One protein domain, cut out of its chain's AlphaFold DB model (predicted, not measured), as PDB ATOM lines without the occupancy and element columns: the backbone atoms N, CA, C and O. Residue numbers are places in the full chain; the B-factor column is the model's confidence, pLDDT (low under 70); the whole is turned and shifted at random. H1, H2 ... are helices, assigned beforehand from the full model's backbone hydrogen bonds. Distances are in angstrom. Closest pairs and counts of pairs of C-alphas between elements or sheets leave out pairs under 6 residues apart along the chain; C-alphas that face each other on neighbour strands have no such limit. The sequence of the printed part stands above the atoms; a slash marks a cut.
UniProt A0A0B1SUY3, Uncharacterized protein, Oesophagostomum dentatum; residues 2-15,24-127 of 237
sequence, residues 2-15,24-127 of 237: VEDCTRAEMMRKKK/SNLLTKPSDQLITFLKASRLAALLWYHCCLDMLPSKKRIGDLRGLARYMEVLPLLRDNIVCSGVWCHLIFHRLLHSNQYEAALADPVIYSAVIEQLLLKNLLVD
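This is residues 2 to 15 and 24 to 127 of the 237 residues of an uncharacterized protein of Oesophagostomum dentatum (UniProt A0A0B1SUY3). Four helices, H3, H4, H6 and H8, stand roughly side by side as a loose four-cornered bundle, with H6 the least closely held. H2 packs at one end on H3 and H5, H7 crosses the other end between H6 and H8, and H1 lies off to one end, near H4. The printed part has 118 residues with eight named helices, H1 to H8 in chain order, and no named strand: all helix. It is compact, with a radius of gyration of the C-alphas of 14.0 A and spans of 44 by 31 by 22 A.

H1, residues 2 to 14, begins at C-alpha 2 (85.347, -34.725, 35.529) and is 18.3 A long. H2 is residues 32 to 40, H3 residues 42 to 54, 18.4 A, H4 residues 65 to 72 and H5 residues 75 to 78. H6, residues 86 to 97, is 17.3 A long, and H7 is residues 102 to 107. H8, residues 109 to 123, is 19.5 A long and ends at C-alpha 123 (116.488, -31.596, 25.925).

H8 is the hub. Its residues 110 to 115 touch H4, closest C-alphas Ala 69 and Ile 111, 5.2 A, at a shallow tilt of 32 degrees, the same way. H3 and H4 form a helical hairpin, closest C-alphas Cys 52 and Tyr 71, 5.8 A. H6 is close to but not clearly touching H3, closest C-alphas Leu 53 and Ile 92, 6.8 A. Every O i to N i+4 pair is within hydrogen-bond range in H1, H2, H3, H6 and H7, against 3 of 4 in H4 and 7 of 11 in H8; H5 is too short for one.

The C-alphas farthest apart, of Lys 13 and Leu 125, are 45.1 A apart. Residues 16 to 23 are not printed, a gap of 18.1 A between C-alphas 15 and 24. Of the links printed whole, none is long. Residues 14 to 15 and 61 to 62 have pLDDT under 70.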
ATOM      1  N   VAL A   2      86.814 -34.766  35.752       78.88
ATOM      2  CA  VAL A   2      85.347 -34.725  35.529       78.88
ATOM      3  C   VAL A   2      85.009 -33.952  34.255       78.88
ATOM      4  O   VAL A   2      84.326 -34.482  33.389       78.88
ATOM      5  N   GLU A   3      85.581 -32.756  34.100       83.38
ATOM      6  CA  GLU A   3      85.429 -31.955  32.882       83.38
ATOM      7  C   GLU A   3      85.868 -32.722  31.627       83.38
ATOM      8  O   GLU A   3      85.182 -32.665  30.617       83.38
ATOM      9  N   ASP A   4      86.954 -33.501  31.692       78.31
ATOM     10  CA  ASP A   4      87.442 -34.308  30.562       78.31
ATOM     11  C   ASP A   4      86.479 -35.438  30.198       78.31
ATOM     12  O   ASP A   4      86.199 -35.656  29.021       78.31
ATOM     13  N   CYS A   5      85.929 -36.137  31.196       79.56
ATOM     14  CA  CYS A   5      84.907 -37.159  30.978       79.56
ATOM     15  C   CYS A   5      83.652 -36.548  30.343       79.56
ATOM     16  O   CYS A   5      83.127 -37.094  29.375       79.56
ATOM     17  N   THR A   6      83.206 -35.392  30.842       82.81
ATOM     18  CA  THR A   6      82.066 -34.665  30.276       82.81
ATOM     19  C   THR A   6      82.348 -34.234  28.840       82.81
ATOM     20  O   THR A   6      81.529 -34.487  27.963       82.81
ATOM     21  N   ARG A   7      83.518 -33.652  28.558       85.06
ATOM     22  CA  ARG A   7      83.921 -33.262  27.199       85.06
ATOM     23  C   ARG A   7      83.974 -34.458  26.257       85.06
ATOM     24  O   ARG A   7      83.445 -34.371  25.155       85.06
ATOM     25  N   ALA A   8      84.554 -35.577  26.686       80.50
ATOM     26  CA  ALA A   8      84.633 -36.789  25.878       80.50
ATOM     27  C   ALA A   8      83.240 -37.336  25.522       80.50
ATOM     28  O   ALA A   8      82.995 -37.688  24.368       80.50
ATOM     29  N   GLU A   9      82.315 -37.364  26.484       81.50
ATOM     30  CA  GLU A   9      80.921 -37.761  26.259       81.50
ATOM     31  C   GLU A   9      80.188 -36.789  25.321       81.50
ATOM     32  O   GLU A   9      79.523 -37.216  24.377       81.50
ATOM     33  N   MET A  10      80.358 -35.479  25.510       81.62
ATOM     34  CA  MET A  10      79.748 -34.459  24.650       81.62
ATOM     35  C   MET A  10      80.292 -34.515  23.215       81.62
ATOM     36  O   MET A  10      79.524 -34.438  22.261       81.62
ATOM     37  N   MET A  11      81.598 -34.741  23.036       78.50
ATOM     38  CA  MET A  11      82.215 -34.901  21.713       78.50
ATOM     39  C   MET A  11      81.767 -36.183  21.004       78.50
ATOM     40  O   MET A  11      81.649 -36.184  19.780       78.50
ATOM     41  N   ARG A  12      81.476 -37.267  21.741       78.31
ATOM     42  CA  ARG A  12      80.838 -38.464  21.165       78.31
ATOM     43  C   ARG A  12      79.444 -38.140  20.643       78.31
ATOM     44  O   ARG A  12      79.158 -38.471  19.502       78.31
ATOM     45  N   LYS A  13      78.635 -37.429  21.434       75.50
ATOM     46  CA  LYS A  13      77.279 -37.010  21.043       75.50
ATOM     47  C   LYS A  13      77.272 -36.009  19.884       75.50
ATOM     48  O   LYS A  13      76.371 -36.066  19.061       75.50
ATOM     49  N   LYS A  14      78.295 -35.153  19.759       69.25
ATOM     50  CA  LYS A  14      78.481 -34.269  18.590       69.25
ATOM     51  C   LYS A  14      78.594 -35.046  17.282       69.25
ATOM     52  O   LYS A  14      78.182 -34.562  16.242       69.25
ATOM     53  N   LYS A  15      79.151 -36.258  17.294       62.78
ATOM     54  CA  LYS A  15      79.178 -37.077  16.075       62.78
ATOM     55  C   LYS A  15      77.759 -37.386  15.567       62.78
ATOM     56  O   LYS A  15      77.581 -37.579  14.369       62.78
ATOM     57  N   SER A  24      83.916 -24.454  26.004       75.25
ATOM     58  CA  SER A  24      84.897 -23.539  26.611       75.25
ATOM     59  C   SER A  24      84.842 -23.525  28.145       75.25
ATOM     60  O   SER A  24      85.886 -23.539  28.795       75.25
ATOM     61  N   ASN A  25      83.641 -23.639  28.718       80.12
ATOM     62  CA  ASN A  25      83.398 -23.668  30.165       80.12
ATOM     63  C   ASN A  25      83.964 -24.908  30.889       80.12
ATOM     64  O   ASN A  25      83.954 -24.952  32.113       80.12
ATOM     65  N   LEU A  26      84.446 -25.919  30.156       81.12
ATOM     66  CA  LEU A  26      84.998 -27.168  30.703       81.12
ATOM     67  C   LEU A  26      86.528 -27.253  30.546       81.12
ATOM     68  O   LEU A  26      87.086 -28.342  30.413       81.12
ATOM     69  N   LEU A  27      87.208 -26.108  30.475       84.31
ATOM     70  CA  LEU A  27      88.661 -26.004  30.303       84.31
ATOM     71  C   LEU A  27      89.316 -25.290  31.488       84.31
ATOM     72  O   LEU A  27      90.240 -24.495  31.311       84.31
ATOM     73  N   THR A  28      88.857 -25.575  32.708       88.38
ATOM     74  CA  THR A  28      89.437 -24.974  33.913       88.38
ATOM     75  C   THR A  28      90.924 -25.305  33.986       88.38
ATOM     76  O   THR A  28      91.307 -26.476  33.875       88.38
ATOM     77  N   LYS A  29      91.771 -24.283  34.142       88.25
ATOM     78  CA  LYS A  29      93.223 -24.471  34.213       88.25
ATOM     79  C   LYS A  29      93.615 -25.274  35.461       88.25
ATOM     80  O   LYS A  29      92.984 -25.114  36.508       88.25
ATOM     81  N   PRO A  30      94.658 -26.118  35.380       90.12
ATOM     82  CA  PRO A  30      95.215 -26.795  36.547       90.12
ATOM     83  C   PRO A  30      95.602 -25.781  37.631       90.12
ATOM     84  O   PRO A  30      96.245 -24.777  37.337       90.12
ATOM     85  N   SER A  31      95.207 -26.030  38.881       92.94
ATOM     86  CA  SER A  31      95.518 -25.124  39.993       92.94
ATOM     87  C   SER A  31      97.000 -25.177  40.377       92.94
ATOM     88  O   SER A  31      97.657 -26.211  40.235       92.94
ATOM     89  N   ASP A  32      97.518 -24.100  40.969       94.38
ATOM     90  CA  ASP A  32      98.904 -24.056  41.460       94.38
ATOM     91  C   ASP A  32      99.194 -25.137  42.509       94.38
ATOM     92  O   ASP A  32     100.294 -25.691  42.560       94.38
ATOM     93  N   GLN A  33      98.192 -25.490  43.321       95.50
ATOM     94  CA  GLN A  33      98.285 -26.592  44.282       95.50
ATOM     95  C   GLN A  33      98.506 -27.932  43.577       95.50
ATOM     96  O   GLN A  33      99.371 -28.710  43.986       95.50
ATOM     97  N   LEU A  34      97.772 -28.189  42.491       94.25
ATOM     98  CA  LEU A  34      97.949 -29.391  41.684       94.25
ATOM     99  C   LEU A  34      99.329 -29.404  41.020       94.25
ATOM    100  O   LEU A  34     100.028 -30.408  41.103       94.25
ATOM    101  N   ILE A  35      99.764 -28.291  40.426       95.38
ATOM    102  CA  ILE A  35     101.096 -28.185  39.807       95.38
ATOM    103  C   ILE A  35     102.196 -28.442  40.845       95.38
ATOM    104  O   ILE A  35     103.145 -29.181  40.581       95.38
ATOM    105  N   THR A  36     102.058 -27.880  42.046       95.75
ATOM    106  CA  THR A  36     102.993 -28.101  43.159       95.75
ATOM    107  C   THR A  36     103.037 -29.573  43.559       95.75
ATOM    108  O   THR A  36     104.118 -30.139  43.721       95.75
ATOM    109  N   PHE A  37     101.879 -30.231  43.645       95.69
ATOM    110  CA  PHE A  37     101.798 -31.662  43.921       95.69
ATOM    111  C   PHE A  37     102.464 -32.514  42.828       95.69
ATOM    112  O   PHE A  37     103.223 -33.433  43.142       95.69
ATOM    113  N   LEU A  38     102.248 -32.186  41.550       95.88
ATOM    114  CA  LEU A  38     102.882 -32.867  40.414       95.88
ATOM    115  C   LEU A  38     104.409 -32.719  40.432       95.88
ATOM    116  O   LEU A  38     105.124 -33.684  40.171       95.88
ATOM    117  N   LYS A  39     104.922 -31.534  40.785       94.88
ATOM    118  CA  LYS A  39     106.364 -31.304  40.958       94.88
ATOM    119  C   LYS A  39     106.946 -32.151  42.091       94.88
ATOM    120  O   LYS A  39     108.030 -32.703  41.936       94.88
ATOM    121  N   ALA A  40     106.224 -32.270  43.205       94.81
ATOM    122  CA  ALA A  40     106.682 -32.986  44.394       94.81
ATOM    123  C   ALA A  40     106.581 -34.520  44.280       94.81
ATOM    124  O   ALA A  40     107.334 -35.235  44.939       94.81
ATOM    125  N   SER A  41     105.664 -35.046  43.459       95.69
ATOM    126  CA  SER A  41     105.403 -36.485  43.348       95.69
ATOM    127  C   SER A  41     105.682 -37.020  41.947       95.69
ATOM    128  O   SER A  41     104.939 -36.781  40.994       95.69
ATOM    129  N   ARG A  42     106.718 -37.862  41.837       93.06
ATOM    130  CA  ARG A  42     107.059 -38.576  40.595       93.06
ATOM    131  C   ARG A  42     105.902 -39.426  40.067       93.06
ATOM    132  O   ARG A  42     105.676 -39.457  38.862       93.06
ATOM    133  N   LEU A  43     105.176 -40.112  40.951       94.69
ATOM    134  CA  LEU A  43     104.029 -40.929  40.552       94.69
ATOM    135  C   LEU A  43     102.910 -40.057  39.974       94.69
ATOM    136  O   LEU A  43     102.348 -40.394  38.937       94.69
ATOM    137  N   ALA A  44     102.621 -38.919  40.609       94.88
ATOM    138  CA  ALA A  44     101.590 -38.007  40.130       94.88
ATOM    139  C   ALA A  44     101.960 -37.398  38.768       94.88
ATOM    140  O   ALA A  44     101.124 -37.369  37.868       94.88
ATOM    141  N   ALA A  45     103.222 -36.998  38.579       95.06
ATOM    142  CA  ALA A  45     103.723 -36.535  37.286       95.06
ATOM    143  C   ALA A  45     103.605 -37.612  36.195       95.06
ATOM    144  O   ALA A  45     103.170 -37.311  35.087       95.06
ATOM    145  N   LEU A  46     103.937 -38.872  36.504       94.19
ATOM    146  CA  LEU A  46     103.778 -39.995  35.570       94.19
ATOM    147  C   LEU A  46     102.313 -40.243  35.197       94.19
ATOM    148  O   LEU A  46     102.021 -40.511  34.034       94.19
ATOM    149  N   LEU A  47     101.390 -40.130  36.155       94.25
ATOM    150  CA  LEU A  47      99.954 -40.238  35.891       94.25
ATOM    151  C   LEU A  47      99.456 -39.084  35.014       94.25
ATOM    152  O   LEU A  47      98.715 -39.319  34.063       94.25
ATOM    153  N   TRP A  48      99.910 -37.856  35.279       94.44
ATOM    154  CA  TRP A  48      99.604 -36.698  34.435       94.44
ATOM    155  C   TRP A  48     100.105 -36.896  33.005       94.44
ATOM    156  O   TRP A  48      99.357 -36.728  32.045       94.44
ATOM    157  N   TYR A  49     101.356 -37.330  32.868       94.00
ATOM    158  CA  TYR A  49     101.974 -37.650  31.589       94.00
ATOM    159  C   TYR A  49     101.221 -38.768  30.848       94.00
ATOM    160  O   TYR A  49     100.997 -38.681  29.643       94.00
ATOM    161  N   HIS A  50     100.758 -39.798  31.557       92.31
ATOM    162  CA  HIS A  50      99.906 -40.829  30.969       92.31
ATOM    163  C   HIS A  50      98.596 -40.241  30.416       92.31
ATOM    164  O   HIS A  50      98.191 -40.600  29.310       92.31
ATOM    165  N   CYS A  51      97.958 -39.303  31.126       90.75
ATOM    166  CA  CYS A  51      96.777 -38.600  30.615       90.75
ATOM    167  C   CYS A  51      97.079 -37.808  29.334       90.75
ATOM    168  O   CYS A  51      96.285 -37.861  28.397       90.75
ATOM    169  N   CYS A  52      98.234 -37.136  29.252       91.06
ATOM    170  CA  CYS A  52      98.683 -36.469  28.024       91.06
ATOM    171  C   CYS A  52      98.711 -37.440  26.833       91.06
ATOM    172  O   CYS A  52      98.206 -37.117  25.760       91.06
ATOM    173  N   LEU A  53      99.275 -38.638  27.026       90.00
ATOM    174  CA  LEU A  53      99.376 -39.646  25.969       90.00
ATOM    175  C   LEU A  53      98.022 -40.236  25.574       90.00
ATOM    176  O   LEU A  53      97.781 -40.467  24.392       90.00
ATOM    177  N   ASP A  54      97.144 -40.488  26.545       86.62
ATOM    178  CA  ASP A  54      95.825 -41.071  26.290       86.62
ATOM    179  C   ASP A  54      94.916 -40.119  25.492       86.62
ATOM    180  O   ASP A  54      94.092 -40.554  24.689       86.62
ATOM    181  N   MET A  55      95.087 -38.808  25.669       85.81
ATOM    182  CA  MET A  55      94.324 -37.784  24.951       85.81
ATOM    183  C   MET A  55      94.825 -37.484  23.537       85.81
ATOM    184  O   MET A  55      94.163 -36.733  22.818       85.81
ATOM    185  N   LEU A  56      95.955 -38.055  23.110       86.94
ATOM    186  CA  LEU A  56      96.423 -37.876  21.740       86.94
ATOM    187  C   LEU A  56      95.372 -38.388  20.737       86.94
ATOM    188  O   LEU A  56      94.756 -39.439  20.963       86.94
ATOM    189  N   PRO A  57      95.159 -37.679  19.612       81.19
ATOM    190  CA  PRO A  57      94.214 -38.124  18.600       81.19
ATOM    191  C   PRO A  57      94.537 -39.540  18.104       81.19
ATOM    192  O   PRO A  57      95.684 -39.921  17.879       81.19
ATOM    193  N   SER A  58      93.513 -40.363  17.905       81.00
ATOM    194  CA  SER A  58      93.699 -41.722  17.391       81.00
ATOM    195  C   SER A  58      92.550 -42.108  16.479       81.00
ATOM    196  O   SER A  58      91.491 -41.488  16.503       81.00
ATOM    197  N   LYS A  59      92.708 -43.181  15.698       72.06
ATOM    198  CA  LYS A  59      91.623 -43.686  14.835       72.06
ATOM    199  C   LYS A  59      90.335 -44.007  15.608       72.06
ATOM    200  O   LYS A  59      89.260 -44.019  15.023       72.06
ATOM    201  N   LYS A  60      90.445 -44.291  16.912       70.19
ATOM    202  CA  LYS A  60      89.325 -44.675  17.783       70.19
ATOM    203  C   LYS A  60      88.762 -43.514  18.612       70.19
ATOM    204  O   LYS A  60      87.737 -43.703  19.261       70.19
ATOM    205  N   ARG A  61      89.416 -42.346  18.640       68.56
ATOM    206  CA  ARG A  61      89.063 -41.226  19.530       68.56
ATOM    207  C   ARG A  61      88.967 -39.927  18.734       68.56
ATOM    208  O   ARG A  61      89.908 -39.562  18.039       68.56
ATOM    209  N   ILE A  62      87.843 -39.226  18.879       68.06
ATOM    210  CA  ILE A  62      87.668 -37.865  18.356       68.06
ATOM    211  C   ILE A  62      88.679 -36.959  19.074       68.06
ATOM    212  O   ILE A  62      88.739 -36.973  20.303       68.06
ATOM    213  N   GLY A  63      89.500 -36.227  18.319       75.12
ATOM    214  CA  GLY A  63      90.550 -35.379  18.882       75.12
ATOM    215  C   GLY A  63      89.971 -34.180  19.635       75.12
ATOM    216  O   GLY A  63      89.364 -33.305  19.025       75.12
ATOM    217  N   ASP A  64      90.180 -34.122  20.953       84.25
ATOM    218  CA  ASP A  64      89.935 -32.927  21.766       84.25
ATOM    219  C   ASP A  64      91.249 -32.160  21.955       84.25
ATOM    220  O   ASP A  64      91.921 -32.275  22.982       84.25
ATOM    221  N   LEU A  65      91.641 -31.392  20.933       86.94
ATOM    222  CA  LEU A  65      92.909 -30.653  20.949       86.94
ATOM    223  C   LEU A  65      92.959 -29.599  22.061       86.94
ATOM    224  O   LEU A  65      94.011 -29.405  22.662       86.94
ATOM    225  N   ARG A  66      91.823 -28.974  22.405       87.81
ATOM    226  CA  ARG A  66      91.761 -27.994  23.503       87.81
ATOM    227  C   ARG A  66      91.978 -28.659  24.864       87.81
ATOM    228  O   ARG A  66      92.717 -28.130  25.691       87.81
ATOM    229  N   GLY A  67      91.371 -29.827  25.087       88.44
ATOM    230  CA  GLY A  67      91.617 -30.633  26.284       88.44
ATOM    231  C   GLY A  67      93.068 -31.112  26.360       88.44
ATOM    232  O   GLY A  67      93.710 -30.987  27.401       88.44
ATOM    233  N   LEU A  68      93.624 -31.569  25.234       89.88
ATOM    234  CA  LEU A  68      95.028 -31.963  25.122       89.88
ATOM    235  C   LEU A  68      95.984 -30.813  25.469       89.88
ATOM    236  O   LEU A  68      96.887 -31.002  26.285       89.88
ATOM    237  N   ALA A  69      95.765 -29.625  24.899       91.69
ATOM    238  CA  ALA A  69      96.578 -28.434  25.133       91.69
ATOM    239  C   ALA A  69      96.683 -28.088  26.626       91.69
ATOM    240  O   ALA A  69      97.787 -27.871  27.123       91.69
ATOM    241  N   ARG A  70      95.565 -28.166  27.365       91.31
ATOM    242  CA  ARG A  70      95.521 -27.951  28.825       91.31
ATOM    243  C   ARG A  70      96.444 -28.886  29.613       91.31
ATOM    244  O   ARG A  70      96.966 -28.521  30.663       91.31
ATOM    245  N   TYR A  71      96.620 -30.121  29.162       91.81
ATOM    246  CA  TYR A  71      97.517 -31.052  29.844       91.81
ATOM    247  C   TYR A  71      98.970 -30.854  29.426       91.81
ATOM    248  O   TYR A  71      99.868 -30.955  30.265       91.81
ATOM    249  N   MET A  72      99.194 -30.567  28.144       92.50
ATOM    250  CA  MET A  72     100.529 -30.347  27.591       92.50
ATOM    251  C   MET A  72     101.178 -29.076  28.145       92.50
ATOM    252  O   MET A  72     102.367 -29.115  28.447       92.50
ATOM    253  N   GLU A  73     100.418 -27.997  28.385       93.44
ATOM    254  CA  GLU A  73     100.940 -26.743  28.966       93.44
ATOM    255  C   GLU A  73     101.565 -26.922  30.362       93.44
ATOM    256  O   GLU A  73     102.398 -26.118  30.778       93.44
ATOM    257  N   VAL A  74     101.217 -27.998  31.078       94.19
ATOM    258  CA  VAL A  74     101.797 -28.312  32.391       94.19
ATOM    259  C   VAL A  74     103.158 -28.993  32.269       94.19
ATOM    260  O   VAL A  74     103.989 -28.831  33.162       94.19
ATOM    261  N   LEU A  75     103.433 -29.727  31.182       93.44
ATOM    262  CA  LEU A  75     104.679 -30.493  31.045       93.44
ATOM    263  C   LEU A  75     105.938 -29.624  31.203       93.44
ATOM    264  O   LEU A  75     106.802 -30.007  31.990       93.44
ATOM    265  N   PRO A  76     106.053 -28.433  30.583       92.19
ATOM    266  CA  PRO A  76     107.205 -27.557  30.800       92.19
ATOM    267  C   PRO A  76     107.429 -27.142  32.257       92.19
ATOM    268  O   PRO A  76     108.567 -26.910  32.674       92.19
ATOM    269  N   LEU A  77     106.358 -27.058  33.051       93.38
ATOM    270  CA  LEU A  77     106.438 -26.730  34.474       93.38
ATOM    271  C   LEU A  77     107.029 -27.887  35.288       93.38
ATOM    272  O   LEU A  77     107.491 -27.665  36.405       93.38
ATOM    273  N   LEU A  78     107.039 -29.100  34.737       92.38
ATOM    274  CA  LEU A  78     107.581 -30.314  35.343       92.38
ATOM    275  C   LEU A  78     108.979 -30.662  34.805       92.38
ATOM    276  O   LEU A  78     109.400 -31.803  34.949       92.38
ATOM    277  N   ARG A  79     109.712 -29.710  34.206       86.75
ATOM    278  CA  ARG A  79     111.006 -29.949  33.524       86.75
ATOM    279  C   ARG A  79     112.045 -30.736  34.334       86.75
ATOM    280  O   ARG A  79     112.816 -31.487  33.751       86.75
ATOM    281  N   ASP A  80     112.052 -30.571  35.657       86.50
ATOM    282  CA  ASP A  80     113.002 -31.229  36.566       86.50
ATOM    283  C   ASP A  80     112.557 -32.663  36.932       86.50
ATOM    284  O   ASP A  80     113.246 -33.391  37.645       86.50
ATOM    285  N   ASN A  81     111.385 -33.084  36.453       89.00
ATOM    286  CA  ASN A  81     110.824 -34.409  36.650       89.00
ATOM    287  C   ASN A  81     111.222 -35.348  35.500       89.00
ATOM    288  O   ASN A  81     111.417 -34.945  34.352       89.00
ATOM    289  N   ILE A  82     111.271 -36.647  35.794       85.31
ATOM    290  CA  ILE A  82     111.647 -37.684  34.826       85.31
ATOM    291  C   ILE A  82     110.740 -37.723  33.592       85.31
ATOM    292  O   ILE A  82     111.189 -38.140  32.533       85.31
ATOM    293  N   VAL A  83     109.484 -37.279  33.704       87.75
ATOM    294  CA  VAL A  83     108.526 -37.277  32.584       87.75
ATOM    295  C   VAL A  83     108.925 -36.329  31.454       87.75
ATOM    296  O   VAL A  83     108.411 -36.457  30.346       87.75
ATOM    297  N   CYS A  84     109.853 -35.405  31.716       85.88
ATOM    298  CA  CYS A  84     110.306 -34.415  30.751       85.88
ATOM    299  C   CYS A  84     111.661 -34.730  30.102       85.88
ATOM    300  O   CYS A  84     112.119 -33.946  29.275       85.88
ATOM    301  N   SER A  85     112.309 -35.843  30.454       86.00
ATOM    302  CA  SER A  85     113.661 -36.184  29.989       86.00
ATOM    303  C   SER A  85     113.805 -37.668  29.641       86.00
ATOM    304  O   SER A  85     112.933 -38.496  29.936       86.00
ATOM    305  N   GLY A  86     114.906 -38.008  28.963       84.50
ATOM    306  CA  GLY A  86     115.235 -39.375  28.567       84.50
ATOM    307  C   GLY A  86     114.096 -40.063  27.811       84.50
ATOM    308  O   GLY A  86     113.424 -39.460  26.976       84.50
ATOM    309  N   VAL A  87     113.844 -41.338  28.125       86.69
ATOM    310  CA  VAL A  87     112.863 -42.195  27.424       86.69
ATOM    311  C   VAL A  87     111.448 -41.600  27.392       86.69
ATOM    312  O   VAL A  87     110.725 -41.808  26.420       86.69
ATOM    313  N   TRP A  88     111.044 -40.839  28.410       88.56
ATOM    314  CA  TRP A  88     109.707 -40.236  28.463       88.56
ATOM    315  C   TRP A  88     109.569 -39.086  27.469       88.56
ATOM    316  O   TRP A  88     108.591 -39.033  26.732       88.56
ATOM    317  N   CYS A  89     110.600 -38.248  27.360       87.62
ATOM    318  CA  CYS A  89     110.703 -37.236  26.313       87.62
ATOM    319  C   CYS A  89     110.544 -37.890  24.925       87.62
ATOM    320  O   CYS A  89     109.674 -37.505  24.152       87.62
ATOM    321  N   HIS A  90     111.272 -38.975  24.642       85.75
ATOM    322  CA  HIS A  90     111.134 -39.712  23.371       85.75
ATOM    323  C   HIS A  90     109.733 -40.266  23.134       85.75
ATOM    324  O   HIS A  90     109.206 -40.191  22.023       85.75
ATOM    325  N   LEU A  91     109.126 -40.838  24.174       88.31
ATOM    326  CA  LEU A  91     107.835 -41.503  24.071       88.31
ATOM    327  C   LEU A  91     106.723 -40.529  23.667       88.31
ATOM    328  O   LEU A  91     105.876 -40.907  22.855       88.31
ATOM    329  N   ILE A  92     106.720 -39.298  24.186       88.56
ATOM    330  CA  ILE A  92     105.691 -38.315  23.829       88.56
ATOM    331  C   ILE A  92     105.815 -37.881  22.371       88.56
ATOM    332  O   ILE A  92     104.803 -37.866  21.676       88.56
ATOM    333  N   PHE A  93     107.031 -37.645  21.865       86.19
ATOM    334  CA  PHE A  93     107.233 -37.314  20.447       86.19
ATOM    335  C   PHE A  93     106.853 -38.469  19.543       86.19
ATOM    336  O   PHE A  93     106.132 -38.276  18.568       86.19
ATOM    337  N   HIS A  94     107.276 -39.684  19.891       85.25
ATOM    338  CA  HIS A  94     106.906 -40.867  19.133       85.25
ATOM    339  C   HIS A  94     105.381 -41.033  19.083       85.25
ATOM    340  O   HIS A  94     104.808 -41.256  18.021       85.25
ATOM    341  N   ARG A  95     104.691 -40.920  20.222       87.38
ATOM    342  CA  ARG A  95     103.228 -41.052  20.266       87.38
ATOM    343  C   ARG A  95     102.522 -39.927  19.520       87.38
ATOM    344  O   ARG A  95     101.535 -40.210  18.847       87.38
ATOM    345  N   LEU A  96     103.029 -38.701  19.615       86.81
ATOM    346  CA  LEU A  96     102.493 -37.558  18.894       86.81
ATOM    347  C   LEU A  96     102.634 -37.759  17.388       86.81
ATOM    348  O   LEU A  96     101.631 -37.696  16.704       86.81
ATOM    349  N   LEU A  97     103.818 -38.101  16.880       82.94
ATOM    350  CA  LEU A  97     104.054 -38.329  15.449       82.94
ATOM    351  C   LEU A  97     103.260 -39.506  14.867       82.94
ATOM    352  O   LEU A  97     102.902 -39.500  13.696       82.94
ATOM    353  N   HIS A  98     102.975 -40.523  15.680       83.94
ATOM    354  CA  HIS A  98     102.157 -41.669  15.275       83.94
ATOM    355  C   HIS A  98     100.651 -41.479  15.559       83.94
ATOM    356  O   HIS A  98      99.865 -42.415  15.380       83.94
ATOM    357  N   SER A  99     100.235 -40.288  16.001       85.31
ATOM    358  CA  SER A  99      98.827 -39.897  16.108       85.31
ATOM    359  C   SER A  99      98.200 -39.762  14.718       85.31
ATOM    360  O   SER A  99      98.857 -39.407  13.753       85.31
ATOM    361  N   ASN A 100      96.896 -40.016  14.614       80.94
ATOM    362  CA  ASN A 100      96.132 -39.861  13.366       80.94
ATOM    363  C   ASN A 100      95.998 -38.389  12.917       80.94
ATOM    364  O   ASN A 100      95.686 -38.117  11.767       80.94
ATOM    365  N   GLN A 101      96.153 -37.439  13.840       82.00
ATOM    366  CA  GLN A 101      95.955 -36.008  13.580       82.00
ATOM    367  C   GLN A 101      97.092 -35.201  14.206       82.00
ATOM    368  O   GLN A 101      96.867 -34.201  14.893       82.00
ATOM    369  N   TYR A 102      98.320 -35.696  14.054       84.94
ATOM    370  CA  TYR A 102      99.489 -35.043  14.631       84.94
ATOM    371  C   TYR A 102      99.716 -33.662  14.005       84.94
ATOM    372  O   TYR A 102     100.153 -32.752  14.702       84.94
ATOM    373  N   GLU A 103      99.348 -33.478  12.733       84.56
ATOM    374  CA  GLU A 103      99.423 -32.210  12.008       84.56
ATOM    375  C   GLU A 103      98.595 -31.129  12.703       84.56
ATOM    376  O   GLU A 103      99.091 -30.044  12.996       84.56
ATOM    377  N   ALA A 104      97.339 -31.447  13.027       85.12
ATOM    378  CA  ALA A 104      96.431 -30.525  13.700       85.12
ATOM    379  C   ALA A 104      96.884 -30.228  15.138       85.12
ATOM    380  O   ALA A 104      96.793 -29.091  15.590       85.12
ATOM    381  N   ALA A 105      97.415 -31.233  15.842       87.50
ATOM    382  CA  ALA A 105      97.973 -31.041  17.178       87.50
ATOM    383  C   ALA A 105      99.222 -30.145  17.165       87.50
ATOM    384  O   ALA A 105      99.398 -29.343  18.072       87.50
ATOM    385  N   LEU A 106     100.079 -30.256  16.148       86.88
ATOM    386  CA  LEU A 106     101.306 -29.460  16.028       86.88
ATOM    387  C   LEU A 106     101.103 -28.093  15.363       86.88
ATOM    388  O   LEU A 106     102.011 -27.266  15.417       86.88
ATOM    389  N   ALA A 107      99.936 -27.851  14.764       85.94
ATOM    390  CA  ALA A 107      99.493 -26.524  14.346       85.94
ATOM    391  C   ALA A 107      98.916 -25.701  15.514       85.94
ATOM    392  O   ALA A 107      98.838 -24.478  15.416       85.94
ATOM    393  N   ASP A 108      98.518 -26.348  16.617       89.31
ATOM    394  CA  ASP A 108      98.058 -25.663  17.825       89.31
ATOM    395  C   ASP A 108      99.244 -24.969  18.531       89.31
ATOM    396  O   ASP A 108     100.194 -25.650  18.938       89.31
ATOM    397  N   PRO A 109      99.218 -23.634  18.718       90.19
ATOM    398  CA  PRO A 109     100.349 -22.897  19.286       90.19
ATOM    399  C   PRO A 109     100.705 -23.301  20.721       90.19
ATOM    400  O   PRO A 109     101.874 -23.244  21.105       90.19
ATOM    401  N   VAL A 110      99.714 -23.708  21.524       91.62
ATOM    402  CA  VAL A 110      99.916 -24.084  22.931       91.62
ATOM    403  C   VAL A 110     100.628 -25.430  22.995       91.62
ATOM    404  O   VAL A 110     101.622 -25.572  23.709       91.62
ATOM    405  N   ILE A 111     100.161 -26.404  22.208       91.81
ATOM    406  CA  ILE A 111     100.803 -27.721  22.111       91.81
ATOM    407  C   ILE A 111     102.204 -27.574  21.518       91.81
ATOM    408  O   ILE A 111     103.157 -28.123  22.074       91.81
ATOM    409  N   TYR A 112     102.343 -26.814  20.430       89.88
ATOM    410  CA  TYR A 112     103.627 -26.564  19.786       89.88
ATOM    411  C   TYR A 112     104.639 -25.959  20.770       89.88
ATOM    412  O   TYR A 112     105.721 -26.517  20.950       89.88
ATOM    413  N   SER A 113     104.286 -24.878  21.474       92.19
ATOM    414  CA  SER A 113     105.213 -24.244  22.417       92.19
ATOM    415  C   SER A 113     105.569 -25.169  23.584       92.19
ATOM    416  O   SER A 113     106.739 -25.310  23.944       92.19
ATOM    417  N   ALA A 114     104.586 -25.867  24.157       92.56
ATOM    418  CA  ALA A 114     104.832 -26.750  25.290       92.56
ATOM    419  C   ALA A 114     105.713 -27.956  24.922       92.56
ATOM    420  O   ALA A 114     106.642 -28.299  25.655       92.56
ATOM    421  N   VAL A 115     105.429 -28.601  23.788       89.75
ATOM    422  CA  VAL A 115     106.043 -29.877  23.407       89.75
ATOM    423  C   VAL A 115     107.311 -29.666  22.581       89.75
ATOM    424  O   VAL A 115     108.322 -30.309  22.844       89.75
ATOM    425  N   ILE A 116     107.307 -28.752  21.615       87.88
ATOM    426  CA  ILE A 116     108.487 -28.495  20.784       87.88
ATOM    427  C   ILE A 116     109.438 -27.573  21.535       87.88
ATOM    428  O   ILE A 116     110.496 -28.010  21.982       87.88
ATOM    429  N   GLU A 117     109.052 -26.317  21.740       87.75
ATOM    430  CA  GLU A 117     109.982 -25.282  22.206       87.75
ATOM    431  C   GLU A 117     110.471 -25.524  23.632       87.75
ATOM    432  O   GLU A 117     111.649 -25.349  23.947       87.75
ATOM    433  N   GLN A 118     109.565 -25.923  24.520       89.44
ATOM    434  CA  GLN A 118     109.877 -26.004  25.937       89.44
ATOM    435  C   GLN A 118     110.307 -27.393  26.396       89.44
ATOM    436  O   GLN A 118     111.006 -27.482  27.407       89.44
ATOM    437  N   LEU A 119     109.933 -28.452  25.673       88.94
ATOM    438  CA  LEU A 119     110.282 -29.823  26.031       88.94
ATOM    439  C   LEU A 119     111.351 -30.410  25.102       88.94
ATOM    440  O   LEU A 119     112.432 -30.738  25.588       88.94
ATOM    441  N   LEU A 120     111.096 -30.516  23.792       86.62
ATOM    442  CA  LEU A 120     112.051 -31.102  22.838       86.62
ATOM    443  C   LEU A 120     113.356 -30.313  22.833       86.62
ATOM    444  O   LEU A 120     114.430 -30.850  23.101       86.62
ATOM    445  N   LEU A 121     113.242 -29.016  22.552       84.88
ATOM    446  CA  LEU A 121     114.392 -28.181  22.258       84.88
ATOM    447  C   LEU A 121     115.294 -27.997  23.486       84.88
ATOM    448  O   LEU A 121     116.516 -28.010  23.367       84.88
ATOM    449  N   LYS A 122     114.713 -27.942  24.692       84.75
ATOM    450  CA  LYS A 122     115.488 -27.882  25.944       84.75
ATOM    451  C   LYS A 122     116.250 -29.172  26.253       84.75
ATOM    452  O   LYS A 122     117.269 -29.114  26.936       84.75
ATOM    453  N   ASN A 123     115.798 -30.319  25.744       82.12
ATOM    454  CA  ASN A 123     116.488 -31.596  25.925       82.12
ATOM    455  C   ASN A 123     117.540 -31.881  24.833       82.12
ATOM    456  O   ASN A 123     118.347 -32.792  25.011       82.12
ATOM    457  N   LEU A 124     117.603 -31.097  23.745       79.62
ATOM    458  CA  LEU A 124     118.555 -31.315  22.639       79.62
ATOM    459  C   LEU A 124     120.025 -31.267  23.061       79.62
ATOM    460  O   LEU A 124     120.859 -31.971  22.486       79.62
ATOM    461  N   LEU A 125     120.345 -30.422  24.042       73.75
ATOM    462  CA  LEU A 125     121.711 -30.263  24.543       73.75
ATOM    463  C   LEU A 125     122.129 -31.409  25.472       73.75
ATOM    464  O   LEU A 125     123.321 -31.639  25.661       73.75
ATOM    465  N   VAL A 126     121.160 -32.124  26.045       75.50
ATOM    466  CA  VAL A 126     121.387 -33.118  27.103       75.50
ATOM    467  C   VAL A 126     121.275 -34.547  26.565       75.50
ATOM    468  O   VAL A 126     121.971 -35.438  27.045       75.50
ATOM    469  N   ASP A 127     120.446 -34.776  25.542       76.75
ATOM    470  CA  ASP A 127     120.147 -36.108  25.020       76.75
ATOM    471  C   ASP A 127     120.334 -36.179  23.493       76.75
ATOM    472  O   ASP A 127     119.608 -35.577  22.700       76.75
TER     473      ASP A 127